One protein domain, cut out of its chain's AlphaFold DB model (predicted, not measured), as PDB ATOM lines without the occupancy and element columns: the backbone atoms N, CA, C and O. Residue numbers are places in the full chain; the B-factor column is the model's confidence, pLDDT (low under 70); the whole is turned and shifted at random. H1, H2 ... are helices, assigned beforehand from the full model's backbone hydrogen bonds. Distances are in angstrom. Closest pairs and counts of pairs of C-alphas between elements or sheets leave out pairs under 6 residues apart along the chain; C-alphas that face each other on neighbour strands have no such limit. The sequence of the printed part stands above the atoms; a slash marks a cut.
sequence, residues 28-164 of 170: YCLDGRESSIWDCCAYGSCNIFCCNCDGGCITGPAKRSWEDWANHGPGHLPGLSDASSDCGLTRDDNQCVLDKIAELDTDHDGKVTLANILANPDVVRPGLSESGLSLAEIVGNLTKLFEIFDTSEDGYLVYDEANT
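This is residues 28 to 164 of the 170 residues of an uncharacterized protein of Exophiala mesophila (UniProt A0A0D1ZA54). Little regular structure: a head of five helices, H2 to H6, at one end, and at the other a loop-rich part that holds H1, with residues 70 to 76, of which 70 belongs to H1, sticking out from it. The 137 printed residues hold six helices, H1 to H6 in chain order, and no named strand; the class is all helix, with 44 residues in named elements. The whole is compact, radius of gyration of the C-alphas 16.3 A, spanning 50 by 34 by 25 A.

H1 is residues 66 to 70, from C-alpha 66 at (47.420, -62.622, 30.535). H2 is residues 95 to 104, 14.1 A; H3, 114 to 119; H4, 121 to 124; H5, 135 to 149, 21.1 A; H6, 159 to 162, ending at (26.254, -44.540, 11.460).

H1 touches no helix. H2 touches H4, C-alphas of Lys 100 and Val 123 closest at 6.4 A, and H6, Val 97 and Ala 162 at 6.8 A. H3 touches H5, Leu 114 and Phe 146 at 6.6 A, opposite ways at 37 degrees, only just steep. Every O i to N i+4 pair is within hydrogen-bond range in H1, H2, H3 and H5; H4 and H6 are too short for one.

The C-alphas farthest apart, of Asn 71 and Asp 107, are 51.0 A apart. The printed part has no cut; the link H1 to H2 is long. pLDDT is under 70 for 58 residues, among them 50 to 93.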
ATOM      1  N   TYR A  28      41.116 -50.508  28.950       65.81
ATOM      2  CA  TYR A  28      41.880 -51.479  28.183       65.81
ATOM      3  C   TYR A  28      40.929 -52.325  27.351       65.81
ATOM      4  O   TYR A  28      39.858 -52.716  27.823       65.81
ATOM      5  N   CYS A  29      41.344 -52.630  26.128       67.81
ATOM      6  CA  CYS A  29      40.608 -53.551  25.279       67.81
ATOM      7  C   CYS A  29      40.877 -54.998  25.692       67.81
ATOM      8  O   CYS A  29      41.837 -55.292  26.409       67.81
ATOM      9  N   LEU A  30      40.052 -55.921  25.191       61.16
ATOM     10  CA  LEU A  30      40.185 -57.351  25.475       61.16
ATOM     11  C   LEU A  30      41.562 -57.919  25.067       61.16
ATOM     12  O   LEU A  30      42.058 -58.860  25.681       61.16
ATOM     13  N   ASP A  31      42.208 -57.324  24.061       64.75
ATOM     14  CA  ASP A  31      43.561 -57.683  23.613       64.75
ATOM     15  C   ASP A  31      44.689 -57.132  24.515       64.75
ATOM     16  O   ASP A  31      45.872 -57.325  24.228       64.75
ATOM     17  N   GLY A  32      44.340 -56.449  25.610       65.38
ATOM     18  CA  GLY A  32      45.272 -55.852  26.562       65.38
ATOM     19  C   GLY A  32      45.890 -54.532  26.097       65.38
ATOM     20  O   GLY A  32      46.739 -53.982  26.809       65.38
ATOM     21  N   ARG A  33      45.494 -53.996  24.932       69.31
ATOM     22  CA  ARG A  33      45.915 -52.654  24.519       69.31
ATOM     23  C   ARG A  33      45.232 -51.606  25.394       69.31
ATOM     24  O   ARG A  33      44.075 -51.750  25.779       69.31
ATOM     25  N   GLU A  34      45.945 -50.527  25.669       72.06
ATOM     26  CA  GLU A  34      45.346 -49.319  26.232       72.06
ATOM     27  C   GLU A  34      44.529 -48.619  25.141       72.06
ATOM     28  O   GLU A  34      45.026 -48.445  24.024       72.06
ATOM     29  N   SER A  35      43.284 -48.255  25.446       70.88
ATOM     30  CA  SER A  35      42.440 -47.446  24.567       70.88
ATOM     31  C   SER A  35      42.365 -46.019  25.071       70.88
ATOM     32  O   SER A  35      42.045 -45.781  26.238       70.88
ATOM     33  N   SER A  36      42.603 -45.069  24.174       76.62
ATOM     34  CA  SER A  36      42.246 -43.676  24.406       76.62
ATOM     35  C   SER A  36      40.728 -43.474  24.321       76.62
ATOM     36  O   SER A  36      40.000 -44.322  23.807       76.62
ATOM     37  N   ILE A  37      40.254 -42.303  24.757       76.06
ATOM     38  CA  ILE A  37      38.853 -41.866  24.595       76.06
ATOM     39  C   ILE A  37      38.390 -41.824  23.124       76.06
ATOM     40  O   ILE A  37      37.193 -41.789  22.849       76.06
ATOM     41  N   TRP A  38      39.334 -41.851  22.178       79.00
ATOM     42  CA  TRP A  38      39.086 -41.842  20.737       79.00
ATOM     43  C   TRP A  38      39.135 -43.239  20.107       79.00
ATOM     44  O   TRP A  38      38.607 -43.432  19.013       79.00
ATOM     45  N   ASP A  39      39.714 -44.220  20.800       74.25
ATOM     46  CA  ASP A  39      39.825 -45.590  20.306       74.25
ATOM     47  C   ASP A  39      38.514 -46.374  20.512       74.25
ATOM     48  O   ASP A  39      37.643 -45.997  21.304       74.25
ATOM     49  N   CYS A  40      38.368 -47.481  19.779       70.38
ATOM     50  CA  CYS A  40      37.282 -48.453  19.931       70.38
ATOM     51  C   CYS A  40      37.883 -49.825  20.295       70.38
ATOM     52  O   CYS A  40      38.867 -50.245  19.683       70.38
ATOM     53  N   CYS A  41      37.308 -50.525  21.284       57.22
ATOM     54  CA  CYS A  41      37.951 -51.690  21.910       57.22
ATOM     55  C   CYS A  41      37.572 -53.089  21.416       57.22
ATOM     56  O   CYS A  41      38.069 -54.065  21.981       57.22
ATOM     57  N   ALA A  42      36.755 -53.238  20.374       53.62
ATOM     58  CA  ALA A  42      36.352 -54.575  19.935       53.62
ATOM     59  C   ALA A  42      36.252 -54.757  18.418       53.62
ATOM     60  O   ALA A  42      36.131 -53.793  17.662       53.62
ATOM     61  N   TYR A  43      36.299 -56.031  18.021       48.12
ATOM     62  CA  TYR A  43      35.975 -56.545  16.693       48.12
ATOM     63  C   TYR A  43      34.497 -56.961  16.706       48.12
ATOM     64  O   TYR A  43      34.176 -57.916  17.399       48.12
ATOM     65  N   GLY A  44      33.611 -56.271  15.981       46.16
ATOM     66  CA  GLY A  44      32.165 -56.562  15.988       46.16
ATOM     67  C   GLY A  44      31.302 -55.308  16.158       46.16
ATOM     68  O   GLY A  44      31.829 -54.196  16.164       46.16
ATOM     69  N   SER A  45      29.981 -55.475  16.241       44.69
ATOM     70  CA  SER A  45      29.005 -54.387  16.062       44.69
ATOM     71  C   SER A  45      28.833 -53.483  17.290       44.69
ATOM     72  O   SER A  45      28.401 -53.939  18.346       44.69
ATOM     73  N   CYS A  46      29.143 -52.194  17.108       57.72
ATOM     74  CA  CYS A  46      28.449 -50.995  17.609       57.72
ATOM     75  C   CYS A  46      29.145 -49.749  17.011       57.72
ATOM     76  O   CYS A  46      30.327 -49.804  16.675       57.72
ATOM     77  N   ASN A  47      28.464 -48.609  16.880       65.69
ATOM     78  CA  ASN A  47      28.999 -47.351  16.302       65.69
ATOM     79  C   ASN A  47      27.928 -46.229  16.345       65.69
ATOM     80  O   ASN A  47      27.128 -46.221  17.261       65.69
ATOM     81  N   ILE A  48      28.047 -45.190  15.509       69.31
ATOM     82  CA  ILE A  48      27.994 -43.744  15.820       69.31
ATOM     83  C   ILE A  48      28.917 -43.346  16.993       69.31
ATOM     84  O   ILE A  48      28.551 -42.739  17.999       69.31
ATOM     85  N   PHE A  49      30.181 -43.747  16.793       71.56
ATOM     86  CA  PHE A  49      31.416 -43.480  17.553       71.56
ATOM     87  C   PHE A  49      31.701 -44.330  18.810       71.56
ATOM     88  O   PHE A  49      32.468 -43.927  19.671       71.56
ATOM     89  N   CYS A  50      31.217 -45.576  18.772       64.69
ATOM     90  CA  CYS A  50      31.708 -46.808  19.424       64.69
ATOM     91  C   CYS A  50      31.403 -47.075  20.912       64.69
ATOM     92  O   CYS A  50      32.090 -46.567  21.793       64.69
ATOM     93  N   CYS A  51      30.543 -48.072  21.152       55.00
ATOM     94  CA  CYS A  51      30.471 -48.900  22.365       55.00
ATOM     95  C   CYS A  51      30.513 -50.403  21.941       55.00
ATOM     96  O   CYS A  51      29.457 -50.992  21.771       55.00
ATOM     97  N   ASN A  52      31.664 -51.045  21.662       53.44
ATOM     98  CA  ASN A  52      31.675 -52.366  20.978       53.44
ATOM     99  C   ASN A  52      31.404 -53.581  21.897       53.44
ATOM    100  O   ASN A  52      32.160 -53.856  22.829       53.44
ATOM    101  N   CYS A  53      30.354 -54.331  21.531       46.94
ATOM    102  CA  CYS A  53      29.680 -55.436  22.235       46.94
ATOM    103  C   CYS A  53      30.408 -56.795  22.250       46.94
ATOM    104  O   CYS A  53      29.947 -57.718  22.911       46.94
ATOM    105  N   ASP A  54      31.545 -56.953  21.571       42.41
ATOM    106  CA  ASP A  54      32.237 -58.250  21.491       42.41
ATOM    107  C   ASP A  54      33.556 -58.227  22.274       42.41
ATOM    108  O   ASP A  54      34.653 -58.135  21.724       42.41
ATOM    109  N   GLY A  55      33.432 -58.291  23.603       45.22
ATOM    110  CA  GLY A  55      34.559 -58.446  24.535       45.22
ATOM    111  C   GLY A  55      34.590 -57.463  25.705       45.22
ATOM    112  O   GLY A  55      35.245 -57.757  26.704       45.22
ATOM    113  N   GLY A  56      33.859 -56.347  25.609       51.28
ATOM    114  CA  GLY A  56      33.779 -55.316  26.648       51.28
ATOM    115  C   GLY A  56      35.056 -54.478  26.818       51.28
ATOM    116  O   GLY A  56      36.139 -54.815  26.333       51.28
ATOM    117  N   CYS A  57      34.918 -53.358  27.525       51.16
ATOM    118  CA  CYS A  57      36.018 -52.516  27.991       51.16
ATOM    119  C   CYS A  57      36.393 -52.916  29.420       51.16
ATOM    120  O   CYS A  57      35.513 -53.108  30.255       51.16
ATOM    121  N   ILE A  58      37.685 -52.994  29.748       53.47
ATOM    122  CA  ILE A  58      38.099 -53.204  31.140       53.47
ATOM    123  C   ILE A  58      38.386 -51.862  31.789       53.47
ATOM    124  O   ILE A  58      39.351 -51.180  31.432       53.47
ATOM    125  N   THR A  59      37.584 -51.531  32.795       46.50
ATOM    126  CA  THR A  59      37.809 -50.394  33.684       46.50
ATOM    127  C   THR A  59      38.629 -50.864  34.891       46.50
ATOM    128  O   THR A  59      38.213 -51.722  35.666       46.50
ATOM    129  N   GLY A  60      39.861 -50.369  35.055       46.16
ATOM    130  CA  GLY A  60      40.689 -50.787  36.189       46.16
ATOM    131  C   GLY A  60      42.100 -50.189  36.237       46.16
ATOM    132  O   GLY A  60      42.663 -49.835  35.204       46.16
ATOM    133  N   PRO A  61      42.713 -50.095  37.434       39.31
ATOM    134  CA  PRO A  61      43.937 -49.319  37.655       39.31
ATOM    135  C   PRO A  61      45.246 -49.919  37.104       39.31
ATOM    136  O   PRO A  61      46.303 -49.347  37.363       39.31
ATOM    137  N   ALA A  62      45.253 -51.042  36.374       38.22
ATOM    138  CA  ALA A  62      46.511 -51.603  35.873       38.22
ATOM    139  C   ALA A  62      46.346 -52.572  34.698       38.22
ATOM    140  O   ALA A  62      45.433 -53.398  34.695       38.22
ATOM    141  N   LYS A  63      47.329 -52.540  33.782       41.78
ATOM    142  CA  LYS A  63      47.704 -53.643  32.883       41.78
ATOM    143  C   LYS A  63      47.700 -54.964  33.660       41.78
ATOM    144  O   LYS A  63      48.654 -55.249  34.383       41.78
ATOM    145  N   ARG A  64      46.645 -55.763  33.531       44.12
ATOM    146  CA  ARG A  64      46.646 -57.137  34.043       44.12
ATOM    147  C   ARG A  64      47.352 -58.033  33.029       44.12
ATOM    148  O   ARG A  64      47.074 -57.949  31.835       44.12
ATOM    149  N   SER A  65      48.298 -58.840  33.501       46.88
ATOM    150  CA  SER A  65      49.026 -59.818  32.678       46.88
ATOM    151  C   SER A  65      48.066 -60.901  32.188       46.88
ATOM    152  O   SER A  65      47.129 -61.206  32.909       46.88
ATOM    153  N   TRP A  66      48.272 -61.515  31.017       46.06
ATOM    154  CA  TRP A  66      47.420 -62.622  30.535       46.06
ATOM    155  C   TRP A  66      47.268 -63.754  31.577       46.06
ATOM    156  O   TRP A  66      46.226 -64.406  31.650       46.06
ATOM    157  N   GLU A  67      48.256 -63.951  32.455       45.56
ATOM    158  CA  GLU A  67      48.149 -64.855  33.602       45.56
ATOM    159  C   GLU A  67      47.067 -64.456  34.627       45.56
ATOM    160  O   GLU A  67      46.400 -65.335  35.175       45.56
ATOM    161  N   ASP A  68      46.825 -63.166  34.872       49.19
ATOM    162  CA  ASP A  68      45.725 -62.707  35.737       49.19
ATOM    163  C   ASP A  68      44.350 -63.051  35.137       49.19
ATOM    164  O   ASP A  68      43.390 -63.283  35.870       49.19
ATOM    165  N   TRP A  69      44.268 -63.145  33.804       50.34
ATOM    166  CA  TRP A  69      43.051 -63.496  33.068       50.34
ATOM    167  C   TRP A  69      42.767 -64.995  33.090       50.34
ATOM    168  O   TRP A  69      41.641 -65.418  33.356       50.34
ATOM    169  N   ALA A  70      43.796 -65.814  32.857       50.31
ATOM    170  CA  ALA A  70      43.679 -67.273  32.855       50.31
ATOM    171  C   ALA A  70      43.207 -67.831  34.213       50.31
ATOM    172  O   ALA A  70      42.570 -68.882  34.270       50.31
ATOM    173  N   ASN A  71      43.478 -67.104  35.302       43.94
ATOM    174  CA  ASN A  71      43.145 -67.509  36.666       43.94
ATOM    175  C   ASN A  71      41.719 -67.144  37.119       43.94
ATOM    176  O   ASN A  71      41.342 -67.516  38.229       43.94
ATOM    177  N   HIS A  72      40.923 -66.412  36.329       48.16
ATOM    178  CA  HIS A  72      39.560 -66.000  36.724       48.16
ATOM    179  C   HIS A  72      38.436 -66.825  36.077       48.16
ATOM    180  O   HIS A  72      37.277 -66.699  36.466       48.16
ATOM    181  N   GLY A  73      38.785 -67.758  35.187       36.44
ATOM    182  CA  GLY A  73      37.847 -68.697  34.577       36.44
ATOM    183  C   GLY A  73      36.807 -68.028  33.659       36.44
ATOM    184  O   GLY A  73      36.521 -66.835  33.766       36.44
ATOM    185  N   PRO A  74      36.207 -68.784  32.729       41.28
ATOM    186  CA  PRO A  74      35.105 -68.284  31.921       41.28
ATOM    187  C   PRO A  74      33.860 -68.155  32.811       41.28
ATOM    188  O   PRO A  74      33.128 -69.124  32.993       41.28
ATOM    189  N   GLY A  75      33.634 -66.991  33.424       40.25
ATOM    190  CA  GLY A  75      32.363 -66.723  34.111       40.25
ATOM    191  C   GLY A  75      32.375 -65.750  35.285       40.25
ATOM    192  O   GLY A  75      31.301 -65.454  35.809       40.25
ATOM    193  N   HIS A  76      33.526 -65.239  35.728       39.62
ATOM    194  CA  HIS A  76      33.529 -64.246  36.804       39.62
ATOM    195  C   HIS A  76      34.771 -63.353  36.740       39.62
ATOM    196  O   HIS A  76      35.820 -63.692  37.280       39.62
ATOM    197  N   LEU A  77      34.655 -62.203  36.075       42.06
ATOM    198  CA  LEU A  77      35.672 -61.153  36.110       42.06
ATOM    199  C   LEU A  77      35.263 -60.101  37.159       42.06
ATOM    200  O   LEU A  77      34.485 -59.200  36.848       42.06
ATOM    201  N   PRO A  78      35.745 -60.194  38.414       36.56
ATOM    202  CA  PRO A  78      35.579 -59.125  39.393       36.56
ATOM    203  C   PRO A  78      36.331 -57.873  38.918       36.56
ATOM    204  O   PRO A  78      37.563 -57.872  38.834       36.56
ATOM    205  N   GLY A  79      35.578 -56.815  38.607       38.16
ATOM    206  CA  GLY A  79      36.098 -55.559  38.056       38.16
ATOM    207  C   GLY A  79      35.668 -55.255  36.617       38.16
ATOM    208  O   GLY A  79      36.084 -54.231  36.091       38.16
ATOM    209  N   LEU A  80      34.821 -56.087  35.997       40.72
ATOM    210  CA  LEU A  80      33.867 -55.578  35.006       40.72
ATOM    211  C   LEU A  80      32.890 -54.684  35.778       40.72
ATOM    212  O   LEU A  80      31.931 -55.176  36.366       40.72
ATOM    213  N   SER A  81      33.219 -53.403  35.917       38.06
ATOM    214  CA  SER A  81      32.230 -52.424  36.361       38.06
ATOM    215  C   SER A  81      31.199 -52.334  35.249       38.06
ATOM    216  O   SER A  81      31.594 -52.143  34.103       38.06
ATOM    217  N   ASP A  82      29.939 -52.542  35.616       36.41
ATOM    218  CA  ASP A  82      28.800 -52.627  34.716       36.41
ATOM    219  C   ASP A  82      28.755 -51.471  33.724       36.41
ATOM    220  O   ASP A  82      29.019 -50.314  34.071       36.41
ATOM    221  N   ALA A  83      28.289 -51.813  32.534       39.38
ATOM    222  CA  ALA A  83      27.757 -50.903  31.553       39.38
ATOM    223  C   ALA A  83      27.095 -49.717  32.174       39.38
ATOM    224  O   ALA A  83      26.238 -49.862  33.050       39.38
ATOM    225  N   SER A  84      27.467 -48.538  31.659       40.12
ATOM    226  CA  SER A  84      26.572 -47.403  31.744       40.12
ATOM    227  C   SER A  84      25.165 -47.932  31.480       40.12
ATOM    228  O   SER A  84      24.896 -48.561  30.451       40.12
ATOM    229  N   SER A  85      24.282 -47.704  32.449       42.78
ATOM    230  CA  SER A  85      22.890 -48.145  32.424       42.78
ATOM    231  C   SER A  85      22.115 -47.634  31.207       42.78
ATOM    232  O   SER A  85      20.983 -48.062  30.982       42.78
ATOM    233  N   ASP A  86      22.713 -46.724  30.439       42.22
ATOM    234  CA  ASP A  86      22.112 -46.030  29.311       42.22
ATOM    235  C   ASP A  86      22.003 -46.934  28.071       42.22
ATOM    236  O   ASP A  86      21.015 -46.869  27.336       42.22
ATOM    237  N   CYS A  87      22.934 -47.878  27.883       41.44
ATOM    238  CA  CYS A  87      22.818 -48.939  26.875       41.44
ATOM    239  C   CYS A  87      22.227 -50.193  27.533       41.44
ATOM    240  O   CYS A  87      22.930 -51.148  27.849       41.44
ATOM    241  N   GLY A  88      20.920 -50.152  27.814       40.62
ATOM    242  CA  GLY A  88      20.218 -51.188  28.577       40.62
ATOM    243  C   GLY A  88      20.571 -52.626  28.161       40.62
ATOM    244  O   GLY A  88      20.603 -52.949  26.978       40.62
ATOM    245  N   LEU A  89      20.757 -53.496  29.163       41.44
ATOM    246  CA  LEU A  89      21.254 -54.890  29.117       41.44
ATOM    247  C   LEU A  89      20.483 -55.887  28.209       41.44
ATOM    248  O   LEU A  89      20.679 -57.095  28.306       41.44
ATOM    249  N   THR A  90      19.552 -55.416  27.379       42.22
ATOM    250  CA  THR A  90      18.628 -56.232  26.566       42.22
ATOM    251  C   THR A  90      18.393 -55.685  25.155       42.22
ATOM    252  O   THR A  90      17.533 -56.197  24.438       42.22
ATOM    253  N   ARG A  91      19.106 -54.629  24.760       50.47
ATOM    254  CA  ARG A  91      18.921 -53.975  23.467       50.47
ATOM    255  C   ARG A  91      19.749 -54.678  22.391       50.47
ATOM    256  O   ARG A  91      20.864 -55.104  22.664       50.47
ATOM    257  N   ASP A  92      19.171 -54.855  21.205       61.09
ATOM    258  CA  ASP A  92      19.920 -55.350  20.049       61.09
ATOM    259  C   ASP A  92      21.137 -54.442  19.772       61.09
ATOM    260  O   ASP A  92      21.107 -53.253  20.100       61.09
ATOM    261  N   ASP A  93      22.213 -54.997  19.197       59.25
ATOM    262  CA  ASP A  93      23.488 -54.278  18.974       59.25
ATOM    263  C   ASP A  93      23.304 -52.959  18.197       59.25
ATOM    264  O   ASP A  93      24.098 -52.027  18.307       59.25
ATOM    265  N   ASN A  94      22.220 -52.862  17.431       73.06
ATOM    266  CA  ASN A  94      21.891 -51.729  16.581       73.06
ATOM    267  C   ASN A  94      21.095 -50.631  17.307       73.06
ATOM    268  O   ASN A  94      21.095 -49.479  16.869       73.06
ATOM    269  N   GLN A  95      20.409 -50.956  18.401       75.12
ATOM    270  CA  GLN A  95      19.542 -50.027  19.116       75.12
ATOM    271  C   GLN A  95      20.341 -48.905  19.783       75.12
ATOM    272  O   GLN A  95      19.834 -47.794  19.880       75.12
ATOM    273  N   CYS A  96      21.598 -49.151  20.173       75.12
ATOM    274  CA  CYS A  96      22.497 -48.095  20.652       75.12
ATOM    275  C   CYS A  96      22.693 -47.003  19.584       75.12
ATOM    276  O   CYS A  96      22.594 -45.811  19.879       75.12
ATOM    277  N   VAL A  97      22.901 -47.410  18.328       83.94
ATOM    278  CA  VAL A  97      23.053 -46.487  17.194       83.94
ATOM    279  C   VAL A  97      21.757 -45.713  16.962       83.94
ATOM    280  O   VAL A  97      21.785 -44.497  16.801       83.94
ATOM    281  N   LEU A  98      20.615 -46.408  16.995       85.94
ATOM    282  CA  LEU A  98      19.297 -45.790  16.830       85.94
ATOM    283  C   LEU A  98      18.987 -44.771  17.929       85.94
ATOM    284  O   LEU A  98      18.470 -43.700  17.624       85.94
ATOM    285  N   ASP A  99      19.313 -45.077  19.185       84.44
ATOM    286  CA  ASP A  99      19.093 -44.170  20.312       84.44
ATOM    287  C   ASP A  99      19.941 -42.901  20.173       84.44
ATOM    288  O   ASP A  99      19.426 -41.794  20.323       84.44
ATOM    289  N   LYS A 100      21.220 -43.049  19.806       88.31
ATOM    290  CA  LYS A 100      22.111 -41.909  19.564       88.31
ATOM    291  C   LYS A 100      21.658 -41.064  18.377       88.31
ATOM    292  O   LYS A 100      21.687 -39.841  18.467       88.31
ATOM    293  N   ILE A 101      21.219 -41.686  17.278       92.25
ATOM    294  CA  ILE A 101      20.637 -40.949  16.147       92.25
ATOM    295  C   ILE A 101      19.409 -40.176  16.615       92.25
ATOM    296  O   ILE A 101      19.337 -38.986  16.356       92.25
ATOM    297  N   ALA A 102      18.486 -40.804  17.348       92.75
ATOM    298  CA  ALA A 102      17.277 -40.136  17.830       92.75
ATOM    299  C   ALA A 102      17.570 -38.945  18.762       92.75
ATOM    300  O   ALA A 102      16.795 -37.990  18.795       92.75
ATOM    301  N   GLU A 103      18.667 -38.997  19.518       92.56
ATOM    302  CA  GLU A 103      19.107 -37.898  20.381       92.56
ATOM    303  C   GLU A 103      19.818 -36.772  19.607       92.56
ATOM    304  O   GLU A 103      19.661 -35.596  19.939       92.56
ATOM    305  N   LEU A 104      20.579 -37.109  18.563       95.44
ATOM    306  CA  LEU A 104      21.331 -36.143  17.751       95.44
ATOM    307  C   LEU A 104      20.483 -35.492  16.643       95.44
ATOM    308  O   LEU A 104      20.664 -34.307  16.356       95.44
ATOM    309  N   ASP A 105      19.573 -36.246  16.029       97.25
ATOM    310  CA  ASP A 105      18.653 -35.828  14.963       97.25
ATOM    311  C   ASP A 105      17.485 -35.017  15.551       97.25
ATOM    312  O   ASP A 105      16.352 -35.481  15.720       97.25
ATOM    313  N   THR A 106      17.802 -33.781  15.938       95.50
ATOM    314  CA  THR A 106      16.880 -32.867  16.626       95.50
ATOM    315  C   THR A 106      15.748 -32.340  15.743       95.50
ATOM    316  O   THR A 106      14.738 -31.873  16.272       95.50
ATOM    317  N   ASP A 107      15.913 -32.352  14.421       97.19
ATOM    318  CA  ASP A 107      14.905 -31.944  13.438       97.19
ATOM    319  C   ASP A 107      14.149 -33.124  12.810       97.19
ATOM    320  O   ASP A 107      13.154 -32.902  12.113       97.19
ATOM    321  N   HIS A 108      14.523 -34.354  13.171       96.12
ATOM    322  CA  HIS A 108      13.850 -35.602  12.823       96.12
ATOM    323  C   HIS A 108      13.779 -35.851  11.312       96.12
ATOM    324  O   HIS A 108      12.757 -36.326  10.800       96.12
ATOM    325  N   ASP A 109      14.844 -35.511  10.587       97.69
ATOM    326  CA  ASP A 109      14.942 -35.734   9.141       97.69
ATOM    327  C   ASP A 109      15.628 -37.069   8.782       97.69
ATOM    328  O   ASP A 109      15.714 -37.436   7.603       97.69
ATOM    329  N   GLY A 110      16.037 -37.833   9.801       96.31
ATOM    330  CA  GLY A 110      16.740 -39.105   9.683       96.31
ATOM    331  C   GLY A 110      18.236 -38.949   9.422       96.31
ATOM    332  O   GLY A 110      18.876 -39.936   9.042       96.31
ATOM    333  N   LYS A 111      18.786 -37.740   9.571       97.75
ATOM    334  CA  LYS A 111      20.172 -37.409   9.256       97.75
ATOM    335  C   LYS A 111      20.852 -36.771  10.458       97.75
ATOM    336  O   LYS A 111      20.306 -35.927  11.155       97.75
ATOM    337  N   VAL A 112      22.105 -37.152  10.681       97.94
ATOM    338  CA  VAL A 112      22.935 -36.551  11.728       97.94
ATOM    339  C   VAL A 112      24.055 -35.764  11.074       97.94
ATOM    340  O   VAL A 112      24.977 -36.339  10.507       97.94
ATOM    341  N   THR A 113      24.006 -34.439  11.160       98.25
ATOM    342  CA  THR A 113      25.086 -33.580  10.658       98.25
ATOM    343  C   THR A 113      26.235 -33.478  11.663       98.25
ATOM    344  O   THR A 113      26.068 -33.703  12.867       98.25
ATOM    345  N   LEU A 114      27.405 -33.026  11.203       97.88
ATOM    346  CA  LEU A 114      28.512 -32.684  12.102       97.88
ATOM    347  C   LEU A 114      28.090 -31.642  13.154       97.88
ATOM    348  O   LEU A 114      28.538 -31.700  14.297       97.88
ATOM    349  N   ALA A 115      27.203 -30.705  12.801       98.00
ATOM    350  CA  ALA A 115      26.713 -29.703  13.742       98.00
ATOM    351  C   ALA A 115      25.898 -30.331  14.884       98.00
ATOM    352  O   ALA A 115      26.063 -29.913  16.030       98.00
ATOM    353  N   ASN A 116      25.083 -31.357  14.602       97.56
ATOM    354  CA  ASN A 116      24.355 -32.099  15.637       97.56
ATOM    355  C   ASN A 116      25.325 -32.756  16.632       97.56
ATOM    356  O   ASN A 116      25.157 -32.627  17.844       97.56
ATOM    357  N   ILE A 117      26.382 -33.398  16.119       96.50
ATOM    358  CA  ILE A 117      27.409 -34.064  16.935       96.50
ATOM    359  C   ILE A 117      28.189 -33.062  17.785       96.50
ATOM    360  O   ILE A 117      28.393 -33.286  18.975       96.50
ATOM    361  N   LEU A 118      28.614 -31.941  17.202       96.44
ATOM    362  CA  LEU A 118      29.365 -30.916  17.931       96.44
ATOM    363  C   LEU A 118      28.509 -30.170  18.964       96.44
ATOM    364  O   LEU A 118      29.061 -29.635  19.925       96.44
ATOM    365  N   ALA A 119      27.186 -30.129  18.783       96.44
ATOM    366  CA  ALA A 119      26.270 -29.566  19.769       96.44
ATOM    367  C   ALA A 119      26.124 -30.465  21.008       96.44
ATOM    368  O   ALA A 119      25.968 -29.939  22.109       96.44
ATOM    369  N   ASN A 120      26.215 -31.791  20.844       94.38
ATOM    370  CA  ASN A 120      26.052 -32.771  21.923       94.38
ATOM    371  C   ASN A 120      27.143 -33.865  21.870       94.38
ATOM    372  O   ASN A 120      26.845 -35.042  21.649       94.38
ATOM    373  N   PRO A 121      28.425 -33.509  22.079       92.19
ATOM    374  CA  PRO A 121      29.542 -34.435  21.894       92.19
ATOM    375  C   PRO A 121      29.529 -35.620  22.872       92.19
ATOM    376  O   PRO A 121      30.036 -36.693  22.551       92.19
ATOM    377  N   ASP A 122      28.921 -35.452  24.047       86.94
ATOM    378  CA  ASP A 122      28.834 -36.511  25.054       86.94
ATOM    379  C   ASP A 122      27.867 -37.642  24.659       86.94
ATOM    380  O   ASP A 122      28.017 -38.762  25.141       86.94
ATOM    381  N   VAL A 123      26.937 -37.398  23.725       86.88
ATOM    382  CA  VAL A 123      26.030 -38.435  23.190       86.88
ATOM    383  C   VAL A 123      26.816 -39.466  22.386       86.88
ATOM    384  O   VAL A 123      26.600 -40.677  22.485       86.88
ATOM    385  N   VAL A 124      27.781 -38.997  21.593       86.81
ATOM    386  CA  VAL A 124      28.638 -39.886  20.807       86.81
ATOM    387  C   VAL A 124      29.766 -40.479  21.648       86.81
ATOM    388  O   VAL A 124      30.080 -41.660  21.477       86.81
ATOM    389  N   ARG A 125      30.336 -39.695  22.572       83.38
ATOM    390  CA  ARG A 125      31.464 -40.065  23.440       83.38
ATOM    391  C   ARG A 125      31.216 -39.579  24.877       83.38
ATOM    392  O   ARG A 125      31.613 -38.463  25.204       83.38
ATOM    393  N   PRO A 126      30.612 -40.399  25.749       78.12
ATOM    394  CA  PRO A 126      30.339 -40.000  27.126       78.12
ATOM    395  C   PRO A 126      31.599 -39.551  27.885       78.12
ATOM    396  O   PRO A 126      32.641 -40.204  27.816       78.12
ATOM    397  N   GLY A 127      31.493 -38.442  28.624       77.81
ATOM    398  CA  GLY A 127      32.584 -37.890  29.437       77.81
ATOM    399  C   GLY A 127      33.625 -37.092  28.646       77.81
ATOM    400  O   GLY A 127      34.679 -36.749  29.185       77.81
ATOM    401  N   LEU A 128      33.357 -36.768  27.378       84.12
ATOM    402  CA  LEU A 128      34.264 -35.975  26.558       84.12
ATOM    403  C   LEU A 128      34.387 -34.545  27.089       84.12
ATOM    404  O   LEU A 128      35.494 -34.002  27.115       84.12
ATOM    405  N   SER A 129      33.293 -33.965  27.587       82.69
ATOM    406  CA  SER A 129      33.301 -32.648  28.240       82.69
ATOM    407  C   SER A 129      34.103 -32.615  29.551       82.69
ATOM    408  O   SER A 129      34.643 -31.570  29.917       82.69
ATOM    409  N   GLU A 130      34.257 -33.758  30.223       82.62
ATOM    410  CA  GLU A 130      34.998 -33.901  31.485       82.62
ATOM    411  C   GLU A 130      36.451 -34.371  31.288       82.62
ATOM    412  O   GLU A 130      37.248 -34.369  32.227       82.62
ATOM    413  N   SER A 131      36.831 -34.732  30.059       81.81
ATOM    414  CA  SER A 131      38.129 -35.340  29.727       81.81
ATOM    415  C   SER A 131      39.348 -34.425  29.917       81.81
ATOM    416  O   SER A 131      40.487 -34.890  29.865       81.81
ATOM    417  N   GLY A 132      39.136 -33.118  30.105       88.75
ATOM    418  CA  GLY A 132      40.204 -32.116  30.179       88.75
ATOM    419  C   GLY A 132      40.841 -31.765  28.827       88.75
ATOM    420  O   GLY A 132      41.792 -30.982  28.797       88.75
ATOM    421  N   LEU A 133      40.328 -32.313  27.719       89.56
ATOM    422  CA  LEU A 133      40.736 -31.942  26.365       89.56
ATOM    423  C   LEU A 133      40.285 -30.519  26.027       89.56
ATOM    424  O   LEU A 133      39.237 -30.048  26.475       89.56
ATOM    425  N   SER A 134      41.064 -29.821  25.201       95.44
ATOM    426  CA  SER A 134      40.633 -28.522  24.697       95.44
ATOM    427  C   SER A 134      39.473 -28.677  23.711       95.44
ATOM    428  O   SER A 134      39.374 -29.661  22.977       95.44
ATOM    429  N   LEU A 135      38.623 -27.652  23.619       93.94
ATOM    430  CA  LEU A 135      37.533 -27.625  22.641       93.94
ATOM    431  C   LEU A 135      38.042 -27.834  21.203       93.94
ATOM    432  O   LEU A 135      37.395 -28.512  20.415       93.94
ATOM    433  N   ALA A 136      39.212 -27.282  20.867       96.00
ATOM    434  CA  ALA A 136      39.811 -27.442  19.544       96.00
ATOM    435  C   ALA A 136      40.200 -28.901  19.251       96.00
ATOM    436  O   ALA A 136      40.004 -29.369  18.131       96.00
ATOM    437  N   GLU A 137      40.715 -29.627  20.248       94.00
ATOM    438  CA  GLU A 137      41.012 -31.059  20.126       94.00
ATOM    439  C   GLU A 137      39.732 -31.883  19.979       94.00
ATOM    440  O   GLU A 137      39.670 -32.752  19.111       94.00
ATOM    441  N   ILE A 138      38.700 -31.578  20.774       92.81
ATOM    442  CA  ILE A 138      37.400 -32.256  20.699       92.81
ATOM    443  C   ILE A 138      36.783 -32.089  19.311       92.81
ATOM    444  O   ILE A 138      36.465 -33.081  18.658       92.81
ATOM    445  N   VAL A 139      36.667 -30.844  18.839       95.75
ATOM    446  CA  VAL A 139      36.117 -30.532  17.513       95.75
ATOM    447  C   VAL A 139      36.941 -31.219  16.430       95.75
ATOM    448  O   VAL A 139      36.384 -31.927  15.601       95.75
ATOM    449  N   GLY A 140      38.270 -31.079  16.465       95.12
ATOM    450  CA  GLY A 140      39.144 -31.658  15.448       95.12
ATOM    451  C   GLY A 140      39.052 -33.183  15.355       95.12
ATOM    452  O   GLY A 140      39.098 -33.727  14.253       95.12
ATOM    453  N   ASN A 141      38.908 -33.883  16.481       92.56
ATOM    454  CA  ASN A 141      38.798 -35.340  16.488       92.56
ATOM    455  C   ASN A 141      37.389 -35.827  16.122       92.56
ATOM    456  O   ASN A 141      37.274 -36.789  15.368       92.56
ATOM    457  N   LEU A 142      36.327 -35.149  16.576       93.94
ATOM    458  CA  LEU A 142      34.956 -35.471  16.162       93.94
ATOM    459  C   LEU A 142      34.727 -35.214  14.671       93.94
ATOM    460  O   LEU A 142      34.067 -36.017  14.024       93.94
ATOM    461  N   THR A 143      35.312 -34.155  14.105       95.88
ATOM    462  CA  THR A 143      35.263 -33.905  12.657       95.88
ATOM    463  C   THR A 143      35.932 -35.029  11.872       95.88
ATOM    464  O   THR A 143      35.322 -35.557  10.952       95.88
ATOM    465  N   LYS A 144      37.135 -35.466  12.266       92.81
ATOM    466  CA  LYS A 144      37.804 -36.600  11.603       92.81
ATOM    467  C   LYS A 144      36.984 -37.883  11.689       92.81
ATOM    468  O   LYS A 144      36.901 -38.626  10.722       92.81
ATOM    469  N   LEU A 145      36.398 -38.150  12.856       90.81
ATOM    470  CA  LEU A 145      35.520 -39.298  13.047       90.81
ATOM    471  C   LEU A 145      34.299 -39.213  12.127       90.81
ATOM    472  O   LEU A 145      33.985 -40.185  11.452       90.81
ATOM    473  N   PHE A 146      33.654 -38.052  12.060       94.31
ATOM    474  CA  PHE A 146      32.533 -37.808  11.163       94.31
ATOM    475  C   PHE A 146      32.888 -38.088   9.702       94.31
ATOM    476  O   PHE A 146      32.205 -38.878   9.066       94.31
ATOM    477  N   GLU A 147      33.991 -37.525   9.207       94.12
ATOM    478  CA  GLU A 147      34.465 -37.717   7.828       94.12
ATOM    479  C   GLU A 147      34.751 -39.190   7.487       94.12
ATOM    480  O   GLU A 147      34.614 -39.598   6.341       94.12
ATOM    481  N   ILE A 148      35.135 -40.012   8.470       89.88
ATOM    482  CA  ILE A 148      35.336 -41.457   8.269       89.88
ATOM    483  C   ILE A 148      34.007 -42.196   8.068       89.88
ATOM    484  O   ILE A 148      33.965 -43.206   7.362       89.88
ATOM    485  N   PHE A 149      32.942 -41.736   8.723       91.19
ATOM    486  CA  PHE A 149      31.625 -42.372   8.688       91.19
ATOM    487  C   PHE A 149      30.718 -41.813   7.588       91.19
ATOM    488  O   PHE A 149      29.881 -42.558   7.086       91.19
ATOM    489  N   ASP A 150      30.903 -40.554   7.189       95.38
ATOM    490  CA  ASP A 150      30.231 -39.911   6.053       95.38
ATOM    491  C   ASP A 150      30.829 -40.437   4.739       95.38
ATOM    492  O   ASP A 150      31.549 -39.756   4.010       95.38
ATOM    493  N   THR A 151      30.600 -41.725   4.477       94.69
ATOM    494  CA  THR A 151      31.166 -42.432   3.321       94.69
ATOM    495  C   THR A 151      30.599 -41.942   1.994       94.69
ATOM    496  O   THR A 151      31.219 -42.143   0.946       94.69
ATOM    497  N   SER A 152      29.413 -41.339   2.028       96.19
ATOM    498  CA  SER A 152      28.783 -40.711   0.875       96.19
ATOM    499  C   SER A 152      29.282 -39.284   0.608       96.19
ATOM    500  O   SER A 152      29.064 -38.783  -0.499       96.19
ATOM    501  N   GLU A 153      30.003 -38.677   1.559       96.81
ATOM    502  CA  GLU A 153      30.510 -37.299   1.527       96.81
ATOM    503  C   GLU A 153      29.398 -36.259   1.294       96.81
ATOM    504  O   GLU A 153      29.598 -35.244   0.615       96.81
ATOM    505  N   ASP A 154      28.199 -36.513   1.821       98.00
ATOM    506  CA  ASP A 154      27.035 -35.646   1.622       98.00
ATOM    507  C   ASP A 154      26.765 -34.690   2.798       98.00
ATOM    508  O   ASP A 154      25.900 -33.805   2.709       98.00
ATOM    509  N   GLY A 155      27.595 -34.769   3.844       97.75
ATOM    510  CA  GLY A 155      27.593 -33.866   4.986       97.75
ATOM    511  C   GLY A 155      26.663 -34.299   6.118       97.75
ATOM    512  O   GLY A 155      26.434 -33.508   7.045       97.75
ATOM    513  N   TYR A 156      26.126 -35.517   6.075       98.06
ATOM    514  CA  TYR A 156      25.352 -36.108   7.159       98.06
ATOM    515  C   TYR A 156      25.559 -37.619   7.248       98.06
ATOM    516  O   TYR A 156      25.956 -38.267   6.299       98.06
ATOM    517  N   LEU A 157      25.269 -38.185   8.417       97.25
ATOM    518  CA  LEU A 157      25.245 -39.627   8.622       97.25
ATOM    519  C   LEU A 157      23.803 -40.111   8.582       97.25
ATOM    520  O   LEU A 157      22.969 -39.639   9.361       97.25
ATOM    521  N   VAL A 158      23.519 -41.080   7.717       96.56
ATOM    522  CA  VAL A 158      22.298 -41.897   7.818       96.56
ATOM    523  C   VAL A 158      22.535 -43.122   8.700       96.56
ATOM    524  O   VAL A 158      23.668 -43.439   9.055       96.56
ATOM    525  N   TYR A 159      21.470 -43.855   9.037       93.50
ATOM    526  CA  TYR A 159      21.568 -45.056   9.874       93.50
ATOM    527  C   TYR A 159      22.608 -46.071   9.378       93.50
ATOM    528  O   TYR A 159      23.382 -46.570  10.184       93.50
ATOM    529  N   ASP A 160      22.664 -46.358   8.076       93.06
ATOM    530  CA  ASP A 160      23.599 -47.356   7.540       93.06
ATOM    531  C   ASP A 160      25.066 -46.919   7.697       93.06
ATOM    532  O   ASP A 160      25.925 -47.719   8.071       93.06
ATOM    533  N   GLU A 161      25.351 -45.635   7.475       92.88
ATOM    534  CA  GLU A 161      26.673 -45.041   7.696       92.88
ATOM    535  C   GLU A 161      27.026 -45.056   9.175       92.88
ATOM    536  O   GLU A 161      28.042 -45.627   9.565       92.88
ATOM    537  N   ALA A 162      26.132 -44.530  10.012       90.50
ATOM    538  CA  ALA A 162      26.254 -44.540  11.460       90.50
ATOM    539  C   ALA A 162      26.479 -45.957  12.004       90.50
ATOM    540  O   ALA A 162      27.273 -46.094  12.932       90.50
ATOM    541  N   ASN A 163      25.847 -46.969  11.387       86.25
ATOM    542  CA  ASN A 163      25.929 -48.381  11.751       86.25
ATOM    543  C   ASN A 163      27.141 -49.132  11.150       86.25
ATOM    544  O   ASN A 163      27.329 -50.328  11.392       86.25
ATOM    545  N   THR A 164      28.004 -48.467  10.373       83.25
ATOM    546  CA  THR A 164      29.106 -49.127   9.652       83.25
ATOM    547  C   THR A 164      30.263 -49.531  10.583       83.25
ATOM    548  O   THR A 164      30.867 -48.670  11.236       83.25
TER     549      THR A 164